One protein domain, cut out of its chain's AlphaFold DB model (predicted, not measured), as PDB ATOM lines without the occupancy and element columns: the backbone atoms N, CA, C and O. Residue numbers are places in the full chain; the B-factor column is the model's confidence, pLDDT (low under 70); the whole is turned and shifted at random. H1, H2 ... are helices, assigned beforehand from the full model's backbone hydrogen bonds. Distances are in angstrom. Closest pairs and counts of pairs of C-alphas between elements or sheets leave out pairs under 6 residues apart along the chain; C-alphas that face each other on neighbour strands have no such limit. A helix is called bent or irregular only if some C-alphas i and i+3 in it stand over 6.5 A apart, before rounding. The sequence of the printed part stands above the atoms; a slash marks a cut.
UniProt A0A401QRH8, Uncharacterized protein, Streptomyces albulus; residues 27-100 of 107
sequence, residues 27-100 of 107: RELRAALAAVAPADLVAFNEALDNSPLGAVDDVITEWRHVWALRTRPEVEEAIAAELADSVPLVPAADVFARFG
ATOM      1  N   ARG A  27     -33.612 -58.930 -30.670       96.12
ATOM      2  CA  ARG A  27     -34.373 -58.503 -31.852       96.12
ATOM      3  C   ARG A  27     -35.325 -57.351 -31.531       96.12
ATOM      4  O   ARG A  27     -35.376 -56.387 -32.288       96.12
ATOM      5  N   GLU A  28     -36.073 -57.453 -30.437       94.00
ATOM      6  CA  GLU A  28     -36.962 -56.377 -29.986       94.00
ATOM      7  C   GLU A  28     -36.175 -55.124 -29.615       94.00
ATOM      8  O   GLU A  28     -36.601 -54.029 -29.964       94.00
ATOM      9  N   LEU A  29     -35.011 -55.273 -28.973       94.69
ATOM     10  CA  LEU A  29     -34.160 -54.144 -28.608       94.69
ATOM     11  C   LEU A  29     -33.636 -53.434 -29.858       94.69
ATOM     12  O   LEU A  29     -33.739 -52.217 -29.947       94.69
ATOM     13  N   ARG A  30     -33.184 -54.185 -30.871       96.62
ATOM     14  CA  ARG A  30     -32.788 -53.613 -32.167       96.62
ATOM     15  C   ARG A  30     -33.931 -52.847 -32.829       96.62
ATOM     16  O   ARG A  30     -33.723 -51.729 -33.281       96.62
ATOM     17  N   ALA A  31     -35.130 -53.427 -32.876       95.62
ATOM     18  CA  ALA A  31     -36.295 -52.768 -33.469       95.62
ATOM     19  C   ALA A  31     -36.686 -51.495 -32.701       95.62
ATOM     20  O   ALA A  31     -36.992 -50.473 -33.312       95.62
ATOM     21  N   ALA A  32     -36.636 -51.548 -31.370       92.88
ATOM     22  CA  ALA A  32     -36.964 -50.425 -30.508       92.88
ATOM     23  C   ALA A  32     -35.941 -49.283 -30.633       92.88
ATOM     24  O   ALA A  32     -36.338 -48.128 -30.748       92.88
ATOM     25  N   LEU A  33     -34.642 -49.597 -30.691       93.56
ATOM     26  CA  LEU A  33     -33.592 -48.609 -30.950       93.56
ATOM     27  C   LEU A  33     -33.736 -47.998 -32.347       93.56
ATOM     28  O   LEU A  33     -33.688 -46.780 -32.476       93.56
ATOM     29  N   ALA A  34     -34.009 -48.806 -33.378       93.56
ATOM     30  CA  ALA A  34     -34.234 -48.313 -34.740       93.56
ATOM     31  C   ALA A  34     -35.384 -47.299 -34.828       93.56
ATOM     32  O   ALA A  34     -35.305 -46.341 -35.595       93.56
ATOM     33  N   ALA A  35     -36.454 -47.532 -34.062       89.56
ATOM     34  CA  ALA A  35     -37.643 -46.689 -34.057       89.56
ATOM     35  C   ALA A  35     -37.425 -45.344 -33.350       89.56
ATOM     36  O   ALA A  35     -38.080 -44.368 -33.704       89.56
ATOM     37  N   VAL A  36     -36.533 -45.301 -32.357       87.44
ATOM     38  CA  VAL A  36     -36.290 -44.104 -31.540       87.44
ATOM     39  C   VAL A  36     -35.096 -43.306 -32.066       87.44
ATOM     40  O   VAL A  36     -35.206 -42.107 -32.293       87.44
ATOM     41  N   ALA A  37     -33.964 -43.969 -32.298       87.31
ATOM     42  CA  ALA A  37     -32.732 -43.347 -32.761       87.31
ATOM     43  C   ALA A  37     -31.908 -44.347 -33.599       87.31
ATOM     44  O   ALA A  37     -31.197 -45.188 -33.047       87.31
ATOM     45  N   PRO A  38     -31.927 -44.253 -34.943       90.50
ATOM     46  CA  PRO A  38     -31.167 -45.162 -35.805       90.50
ATOM     47  C   PRO A  38     -29.656 -45.191 -35.521       90.50
ATOM     48  O   PRO A  38     -29.022 -46.225 -35.716       90.50
ATOM     49  N   ALA A  39     -29.081 -44.088 -35.031       90.56
ATOM     50  CA  ALA A  39     -27.678 -44.031 -34.614       90.56
ATOM     51  C   ALA A  39     -27.391 -44.931 -33.397       90.56
ATOM     52  O   ALA A  39     -26.372 -45.618 -33.369       90.56
ATOM     53  N   ASP A  40     -28.322 -45.000 -32.441       92.81
ATOM     54  CA  ASP A  40     -28.205 -45.848 -31.252       92.81
ATOM     55  C   ASP A  40     -28.253 -47.342 -31.639       92.81
ATOM     56  O   ASP A  40     -27.563 -48.160 -31.036       92.81
ATOM     57  N   LEU A  41     -28.986 -47.718 -32.699       95.38
ATOM     58  CA  LEU A  41     -28.940 -49.085 -33.242       95.38
ATOM     59  C   LEU A  41     -27.548 -49.446 -33.783       95.38
ATOM     60  O   LEU A  41     -27.087 -50.572 -33.584       95.38
ATOM     61  N   VAL A  42     -26.903 -48.529 -34.509       97.19
ATOM     62  CA  VAL A  42     -25.564 -48.767 -35.074       97.19
ATOM     63  C   VAL A  42     -24.558 -48.968 -33.947       97.19
ATOM     64  O   VAL A  42     -23.875 -49.990 -33.924       97.19
ATOM     65  N   ALA A  43     -24.549 -48.055 -32.975       96.62
ATOM     66  CA  ALA A  43     -23.675 -48.131 -31.812       96.62
ATOM     67  C   ALA A  43     -23.935 -49.389 -30.962       96.62
ATOM     68  O   ALA A  43     -22.990 -50.023 -30.499       96.62
ATOM     69  N   PHE A  44     -25.194 -49.813 -30.813       97.00
ATOM     70  CA  PHE A  44     -25.522 -51.069 -30.136       97.00
ATOM     71  C   PHE A  44     -24.950 -52.295 -30.851       97.00
ATOM     72  O   PHE A  44     -24.403 -53.187 -30.203       97.00
ATOM     73  N   ASN A  45     -25.080 -52.364 -32.179       97.38
ATOM     74  CA  ASN A  45     -24.537 -53.492 -32.933       97.38
ATOM     75  C   ASN A  45     -23.007 -53.515 -32.866       97.38
ATOM     76  O   ASN A  45     -22.442 -54.573 -32.626       97.38
ATOM     77  N   GLU A  46     -22.356 -52.357 -32.981       97.69
ATOM     78  CA  GLU A  46     -20.905 -52.250 -32.819       97.69
ATOM     79  C   GLU A  46     -20.455 -52.676 -31.413       97.69
ATOM     80  O   GLU A  46     -19.487 -53.423 -31.273       97.69
ATOM     81  N   ALA A  47     -21.179 -52.269 -30.367       96.50
ATOM     82  CA  ALA A  47     -20.891 -52.690 -29.000       96.50
ATOM     83  C   ALA A  47     -21.044 -54.210 -28.825       96.50
ATOM     84  O   ALA A  47     -20.191 -54.836 -28.203       96.50
ATOM     85  N   LEU A  48     -22.093 -54.818 -29.390       95.81
ATOM     86  CA  LEU A  48     -22.286 -56.270 -29.346       95.81
ATOM     87  C   LEU A  48     -21.191 -57.030 -30.097       95.81
ATOM     88  O   LEU A  48     -20.683 -58.021 -29.574       95.81
ATOM     89  N   ASP A  49     -20.832 -56.577 -31.297       97.25
ATOM     90  CA  ASP A  49     -19.866 -57.262 -32.159       97.25
ATOM     91  C   ASP A  49     -18.443 -57.229 -31.572       97.25
ATOM     92  O   ASP A  49     -17.667 -58.163 -31.775       97.25
ATOM     93  N   ASN A  50     -18.114 -56.185 -30.804       96.69
ATOM     94  CA  ASN A  50     -16.812 -56.026 -30.153       96.69
ATOM     95  C   ASN A  50     -16.758 -56.569 -28.714       96.69
ATOM     96  O   ASN A  50     -15.682 -56.605 -28.113       96.69
ATOM     97  N   SER A  51     -17.891 -56.977 -28.136       95.50
ATOM     98  CA  SER A  51     -17.940 -57.411 -26.738       95.50
ATOM     99  C   SER A  51     -17.503 -58.873 -26.583       95.50
ATOM    100  O   SER A  51     -17.918 -59.739 -27.361       95.50
ATOM    101  N   PRO A  52     -16.689 -59.213 -25.564       96.19
ATOM    102  CA  PRO A  52     -16.427 -60.608 -25.243       96.19
ATOM    103  C   PRO A  52     -17.732 -61.306 -24.840       96.19
ATOM    104  O   PRO A  52     -18.583 -60.718 -24.179       96.19
ATOM    105  N   LEU A  53     -17.865 -62.599 -25.160       92.50
ATOM    106  CA  LEU A  53     -19.100 -63.361 -24.902       92.50
ATOM    107  C   LEU A  53     -19.579 -63.287 -23.441       92.50
ATOM    108  O   LEU A  53     -20.779 -63.295 -23.192       92.50
ATOM    109  N   GLY A  54     -18.655 -63.180 -22.480       95.00
ATOM    110  CA  GLY A  54     -18.973 -63.046 -21.054       95.00
ATOM    111  C   GLY A  54     -19.508 -61.676 -20.620       95.00
ATOM    112  O   GLY A  54     -19.952 -61.562 -19.486       95.00
ATOM    113  N   ALA A  55     -19.469 -60.659 -21.486       93.31
ATOM    114  CA  ALA A  55     -19.948 -59.299 -21.215       93.31
ATOM    115  C   ALA A  55     -21.168 -58.910 -22.075       93.31
ATOM    116  O   ALA A  55     -21.637 -57.775 -22.027       93.31
ATOM    117  N   VAL A  56     -21.704 -59.839 -22.875       93.62
ATOM    118  CA  VAL A  56     -22.865 -59.580 -23.742       93.62
ATOM    119  C   VAL A  56     -24.097 -59.179 -22.925       93.62
ATOM    120  O   VAL A  56     -24.830 -58.276 -23.327       93.62
ATOM    121  N   ASP A  57     -24.306 -59.798 -21.763       92.38
ATOM    122  CA  ASP A  57     -25.442 -59.490 -20.886       92.38
ATOM    123  C   ASP A  57     -25.378 -58.058 -20.328       92.38
ATOM    124  O   ASP A  57     -26.411 -57.385 -20.218       92.38
ATOM    125  N   ASP A  58     -24.172 -57.560 -20.043       91.75
ATOM    126  CA  ASP A  58     -23.950 -56.190 -19.575       91.75
ATOM    127  C   ASP A  58     -24.269 -55.184 -20.684       91.75
ATOM    128  O   ASP A  58     -25.028 -54.241 -20.456       91.75
ATOM    129  N   VAL A  59     -23.801 -55.450 -21.910       95.44
ATOM    130  CA  VAL A  59     -24.122 -54.634 -23.093       95.44
ATOM    131  C   VAL A  59     -25.636 -54.592 -23.318       95.44
ATOM    132  O   VAL A  59     -26.214 -53.520 -23.493       95.44
ATOM    133  N   ILE A  60     -26.330 -55.732 -23.263       94.19
ATOM    134  CA  ILE A  60     -27.794 -55.759 -23.418       94.19
ATOM    135  C   ILE A  60     -28.476 -54.928 -22.321       94.19
ATOM    136  O   ILE A  60     -29.418 -54.184 -22.603       94.19
ATOM    137  N   THR A  61     -28.016 -55.042 -21.076       91.62
ATOM    138  CA  THR A  61     -28.588 -54.313 -19.937       91.62
ATOM    139  C   THR A  61     -28.389 -52.805 -20.073       91.62
ATOM    140  O   THR A  61     -29.336 -52.038 -19.881       91.62
ATOM    141  N   GLU A  62     -27.187 -52.378 -20.448       92.56
ATOM    142  CA  GLU A  62     -26.851 -50.978 -20.697       92.56
ATOM    143  C   GLU A  62     -27.734 -50.382 -21.797       92.56
ATOM    144  O   GLU A  62     -28.407 -49.372 -21.587       92.56
ATOM    145  N   TRP A  63     -27.838 -51.055 -22.942       94.75
ATOM    146  CA  TRP A  63     -28.612 -50.540 -24.070       94.75
ATOM    147  C   TRP A  63     -30.126 -50.558 -23.838       94.75
ATOM    148  O   TRP A  63     -30.845 -49.716 -24.383       94.75
ATOM    149  N   ARG A  64     -30.635 -51.441 -22.967       92.44
ATOM    150  CA  ARG A  64     -32.020 -51.340 -22.474       92.44
ATOM    151  C   ARG A  64     -32.234 -50.081 -21.637       92.44
ATOM    152  O   ARG A  64     -33.297 -49.471 -21.756       92.44
ATOM    153  N   HIS A  65     -31.255 -49.665 -20.832       89.06
ATOM    154  CA  HIS A  65     -31.331 -48.384 -20.126       89.06
ATOM    155  C   HIS A  65     -31.263 -47.198 -21.087       89.06
ATOM    156  O   HIS A  65     -32.087 -46.296 -20.962       89.06
ATOM    157  N   VAL A  66     -30.362 -47.223 -22.074       90.38
ATOM    158  CA  VAL A  66     -30.280 -46.171 -23.105       90.38
ATOM    159  C   VAL A  66     -31.629 -46.003 -23.805       90.38
ATOM    160  O   VAL A  66     -32.179 -44.904 -23.838       90.38
ATOM    161  N   TRP A  67     -32.229 -47.100 -24.270       90.19
ATOM    162  CA  TRP A  67     -33.569 -47.074 -24.858       90.19
ATOM    163  C   TRP A  67     -34.629 -46.495 -23.899       90.19
ATOM    164  O   TRP A  67     -35.454 -45.663 -24.291       90.19
ATOM    165  N   ALA A  68     -34.608 -46.903 -22.627       87.88
ATOM    166  CA  ALA A  68     -35.558 -46.418 -21.626       87.88
ATOM    167  C   ALA A  68     -35.420 -44.913 -21.346       87.88
ATOM    168  O   ALA A  68     -36.414 -44.275 -21.006       87.88
ATOM    169  N   LEU A  69     -34.216 -44.353 -21.481       85.56
ATOM    170  CA  LEU A  69     -33.970 -42.917 -21.372       85.56
ATOM    171  C   LEU A  69     -34.476 -42.173 -22.612       85.56
ATOM    172  O   LEU A  69     -35.170 -41.174 -22.472       85.56
ATOM    173  N   ARG A  70     -34.207 -42.691 -23.816       84.25
ATOM    174  CA  ARG A  70     -34.622 -42.065 -25.084       84.25
ATOM    175  C   ARG A  70     -36.133 -42.014 -25.294       84.25
ATOM    176  O   ARG A  70     -36.643 -41.114 -25.937       84.25
ATOM    177  N   THR A  71     -36.866 -42.990 -24.768       81.38
ATOM    178  CA  THR A  71     -38.335 -43.028 -24.886       81.38
ATOM    179  C   THR A  71     -39.059 -42.084 -23.925       81.38
ATOM    180  O   THR A  71     -40.290 -42.018 -23.951       81.38
ATOM    181  N   ARG A  72     -38.329 -41.361 -23.065       78.56
ATOM    182  CA  ARG A  72     -38.910 -40.462 -22.067       78.56
ATOM    183  C   ARG A  72     -38.737 -39.005 -22.506       78.56
ATOM    184  O   ARG A  72     -37.607 -38.517 -22.494       78.56
ATOM    185  N   PRO A  73     -39.832 -38.285 -22.811       70.12
ATOM    186  CA  PRO A  73     -39.757 -36.902 -23.287       70.12
ATOM    187  C   PRO A  73     -39.122 -35.967 -22.250       70.12
ATOM    188  O   PRO A  73     -38.359 -35.087 -22.610       70.12
ATOM    189  N   GLU A  74     -39.331 -36.227 -20.957       71.81
ATOM    190  CA  GLU A  74     -38.714 -35.474 -19.852       71.81
ATOM    191  C   GLU A  74     -37.174 -35.516 -19.888       71.81
ATOM    192  O   GLU A  74     -36.510 -34.562 -19.490       71.81
ATOM    193  N   VAL A  75     -36.590 -36.623 -20.365       68.75
ATOM    194  CA  VAL A  75     -35.133 -36.772 -20.490       68.75
ATOM    195  C   VAL A  75     -34.630 -36.024 -21.719       68.75
ATOM    196  O   VAL A  75     -33.592 -35.377 -21.646       68.75
ATOM    197  N   GLU A  76     -35.365 -36.066 -22.832       68.56
ATOM    198  CA  GLU A  76     -35.033 -35.259 -24.010       68.56
ATOM    199  C   GLU A  76     -35.129 -33.759 -23.716       68.56
ATOM    200  O   GLU A  76     -34.238 -33.009 -24.104       68.56
ATOM    201  N   GLU A  77     -36.154 -33.329 -22.978       70.62
ATOM    202  CA  GLU A  77     -36.319 -31.946 -22.527       70.62
ATOM    203  C   GLU A  77     -35.195 -31.521 -21.578       70.62
ATOM    204  O   GLU A  77     -34.646 -30.434 -21.743       70.62
ATOM    205  N   ALA A  78     -34.794 -32.381 -20.635       69.25
ATOM    206  CA  ALA A  78     -33.659 -32.113 -19.753       69.25
ATOM    207  C   ALA A  78     -32.331 -32.030 -20.524       69.25
ATOM    208  O   ALA A  78     -31.541 -31.122 -20.281       69.25
ATOM    209  N   ILE A  79     -32.097 -32.929 -21.489       67.94
ATOM    210  CA  ILE A  79     -30.918 -32.885 -22.368       67.94
ATOM    211  C   ILE A  79     -30.924 -31.603 -23.206       67.94
ATOM    212  O   ILE A  79     -29.895 -30.941 -23.323       67.94
ATOM    213  N   ALA A  80     -32.072 -31.232 -23.778       68.06
ATOM    214  CA  ALA A  80     -32.214 -30.016 -24.568       68.06
ATOM    215  C   ALA A  80     -32.022 -28.753 -23.717       68.06
ATOM    216  O   ALA A  80     -31.387 -27.812 -24.183       68.06
ATOM    217  N   ALA A  81     -32.525 -28.738 -22.480       70.25
ATOM    218  CA  ALA A  81     -32.335 -27.641 -21.537       70.25
ATOM    219  C   ALA A  81     -30.863 -27.498 -21.118       70.25
ATOM    220  O   ALA A  81     -30.336 -26.392 -21.163       70.25
ATOM    221  N   GLU A  82     -30.182 -28.604 -20.805       69.00
ATOM    222  CA  GLU A  82     -28.746 -28.614 -20.487       69.00
ATOM    223  C   GLU A  82     -27.902 -28.140 -21.682       69.00
ATOM    224  O   GLU A  82     -26.998 -27.321 -21.538       69.00
ATOM    225  N   LEU A  83     -28.221 -28.602 -22.897       69.94
ATOM    226  CA  LEU A  83     -27.554 -28.149 -24.121       69.94
ATOM    227  C   LEU A  83     -27.852 -26.676 -24.434       69.94
ATOM    228  O   LEU A  83     -26.981 -25.980 -24.950       69.94
ATOM    229  N   ALA A  84     -29.051 -26.184 -24.126       65.62
ATOM    230  CA  ALA A  84     -29.415 -24.783 -24.323       65.62
ATOM    231  C   ALA A  84     -28.747 -23.844 -23.304       65.62
ATOM    232  O   ALA A  84     -28.448 -22.703 -23.653       65.62
ATOM    233  N   ASP A  85     -28.496 -24.324 -22.083       60.91
ATOM    234  CA  ASP A  85     -27.793 -23.587 -21.020       60.91
ATOM    235  C   ASP A  85     -26.266 -23.799 -21.064       60.91
ATOM    236  O   ASP A  85     -25.504 -23.167 -20.327       60.91
ATOM    237  N   SER A  86     -25.786 -24.659 -21.972       55.34
ATOM    238  CA  SER A  86     -24.358 -24.839 -22.192       55.34
ATOM    239  C   SER A  86     -23.750 -23.554 -22.769       55.34
ATOM    240  O   SER A  86     -23.974 -23.154 -23.913       55.34
ATOM    241  N   VAL A  87     -22.990 -22.867 -21.909       59.94
ATOM    242  CA  VAL A  87     -22.166 -21.695 -22.227       59.94
ATOM    243  C   VAL A  87     -21.388 -21.974 -23.517       59.94
ATOM    244  O   VAL A  87     -20.852 -23.076 -23.648       59.94
ATOM    245  N   PRO A  88     -21.286 -21.012 -24.459       59.78
ATOM    246  CA  PRO A  88     -20.540 -21.213 -25.694       59.78
ATOM    247  C   PRO A  88     -19.168 -21.797 -25.378       59.78
ATOM    248  O   PRO A  88     -18.384 -21.199 -24.637       59.78
ATOM    249  N   LEU A  89     -18.919 -22.991 -25.920       63.44
ATOM    250  CA  LEU A  89     -17.649 -23.685 -25.801       63.44
ATOM    251  C   LEU A  89     -16.563 -22.735 -26.299       63.44
ATOM    252  O   LEU A  89     -16.463 -22.465 -27.496       63.44
ATOM    253  N   VAL A  90     -15.777 -22.198 -25.370       65.81
ATOM    254  CA  VAL A  90     -14.590 -21.426 -25.715       65.81
ATOM    255  C   VAL A  90     -13.605 -22.426 -26.320       65.81
ATOM    256  O   VAL A  90     -13.268 -23.406 -25.646       65.81
ATOM    257  N   PRO A  91     -13.165 -22.238 -27.578       75.12
ATOM    258  CA  PRO A  91     -12.168 -23.102 -28.190       75.12
ATOM    259  C   PRO A  91     -10.973 -23.275 -27.253       75.12
ATOM    260  O   PRO A  91     -10.488 -22.301 -26.677       75.12
ATOM    261  N   ALA A  92     -10.467 -24.502 -27.103       69.38
ATOM    262  CA  ALA A  92      -9.347 -24.779 -26.199       69.38
ATOM    263  C   ALA A  92      -8.138 -23.861 -26.474       69.38
ATOM    264  O   ALA A  92      -7.466 -23.425 -25.544       69.38
ATOM    265  N   ALA A  93      -7.923 -23.485 -27.740       72.25
ATOM    266  CA  ALA A  93      -6.910 -22.519 -28.157       72.25
ATOM    267  C   ALA A  93      -7.052 -21.144 -27.471       72.25
ATOM    268  O   ALA A  93      -6.053 -20.578 -27.032       72.25
ATOM    269  N   ASP A  94      -8.276 -20.639 -27.310       75.19
ATOM    270  CA  ASP A  94      -8.543 -19.352 -26.659       75.19
ATOM    271  C   ASP A  94      -8.333 -19.437 -25.140       75.19
ATOM    272  O   ASP A  94      -7.903 -18.471 -24.504       75.19
ATOM    273  N   VAL A  95      -8.572 -20.614 -24.550       74.69
ATOM    274  CA  VAL A  95      -8.247 -20.896 -23.144       74.69
ATOM    275  C   VAL A  95      -6.730 -20.890 -22.941       74.69
ATOM    276  O   VAL A  95      -6.236 -20.187 -22.061       74.69
ATOM    277  N   PHE A  96      -5.972 -21.600 -23.779       76.25
ATOM    278  CA  PHE A  96      -4.508 -21.637 -23.688       76.25
ATOM    279  C   PHE A  96      -3.870 -20.263 -23.928       76.25
ATOM    280  O   PHE A  96      -2.991 -19.857 -23.162       76.25
ATOM    281  N   ALA A  97      -4.373 -19.500 -24.905       77.81
ATOM    282  CA  ALA A  97      -3.937 -18.129 -25.166       77.81
ATOM    283  C   ALA A  97      -4.200 -17.195 -23.970       77.81
ATOM    284  O   ALA A  97      -3.347 -16.376 -23.625       77.81
ATOM    285  N   ARG A  98      -5.341 -17.351 -23.283       73.25
ATOM    286  CA  ARG A  98      -5.681 -16.576 -22.077       73.25
ATOM    287  C   ARG A  98      -4.750 -16.857 -20.895       73.25
ATOM    288  O   ARG A  98      -4.507 -15.953 -20.098       73.25
ATOM    289  N   PHE A  99      -4.250 -18.085 -20.771       78.62
ATOM    290  CA  PHE A  99      -3.346 -18.491 -19.690       78.62
ATOM    291  C   PHE A  99      -1.858 -18.422 -20.064       78.62
ATOM    292  O   PHE A  99      -1.017 -18.778 -19.244       78.62
ATOM    293  N   GLY A 100      -1.517 -17.944 -21.267       69.12
ATOM    294  CA  GLY A 100      -0.126 -17.821 -21.717       69.12
ATOM    295  C   GLY A 100       0.599 -19.163 -21.863       69.12
ATOM    296  O   GLY A 100       1.825 -19.198 -21.854       69.12
TER     297      GLY A 100
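AT A GLANCE: This is residues 27 to 100 of the 107 residues of an uncharacterized protein of Streptomyces albulus (UniProt A0A401QRH8). Three helices, H1, H2 and H3, pack into a small up-and-down bundle, each running against the one before it, and from the end of H3 a long arm sticks out, residues 72 to 100, with H4 in it and short H5 near its tip. H4 turns off at a corner from H3, and the arm makes much of the length. The printed part has 74 residues with five named helices, H1 to H5 in order, and no named strand; the class is all helix. It is extended, with a radius of gyration of the C-alphas of 17.6 A and spans of 52 by 31 by 18 A.

IN THESE COORDINATES: H1, residues 27 to 36, begins at C-alpha 27 (-34.373, -58.503, -31.852) and is 14.5 A long. H2, residues 38 to 50, measures 18.9 A. H3, residues 53 to 70, measures 26.4 A and is irregular: C-alphas 54 and 57 are 7.4 A apart. H4, residues 73 to 85, measures 18.0 A. H5, residues 92 to 98, measures 9.9 A and ends at C-alpha 98 (-5.681, -16.576, -22.077).

HOW THE PARTS SIT: H1 and H2, a helical hairpin, touch at a tilt of 36 degrees, only just steep, opposite ways; their closest C-alphas, of Leu 33 and Leu 41, are 5.2 A apart. H2 and H3, also a hairpin, touch at a shallow tilt of 14 degrees, opposite ways, closest at the C-alphas of Leu 48 and Val 56, 6.5 A. H3 touches H1 with residues 64 to 70 alone, the same way at 33 degrees, only just shallow; the closest C-alphas, of Leu 33 and Trp 67, are 6.3 A apart. H4 is close to H3 but not clearly touching, about perpendicular at 80 degrees, with the C-alphas of Leu 69 and Val 75 closest at 6.3 A. H5 is apart from H4 and H3. Every O i to N i+4 pair is within hydrogen-bond range in H1, H2, H4 and H5, and 12 of 14 are in H3.

THE WHOLE: The C-alphas farthest apart, of Arg 27 and Gly 100, are 54.1 A apart. The printed part has no cut and no long link. Mean pLDDT of the printed part is 83.8; 16 residues are under 70, among them 82 to 90.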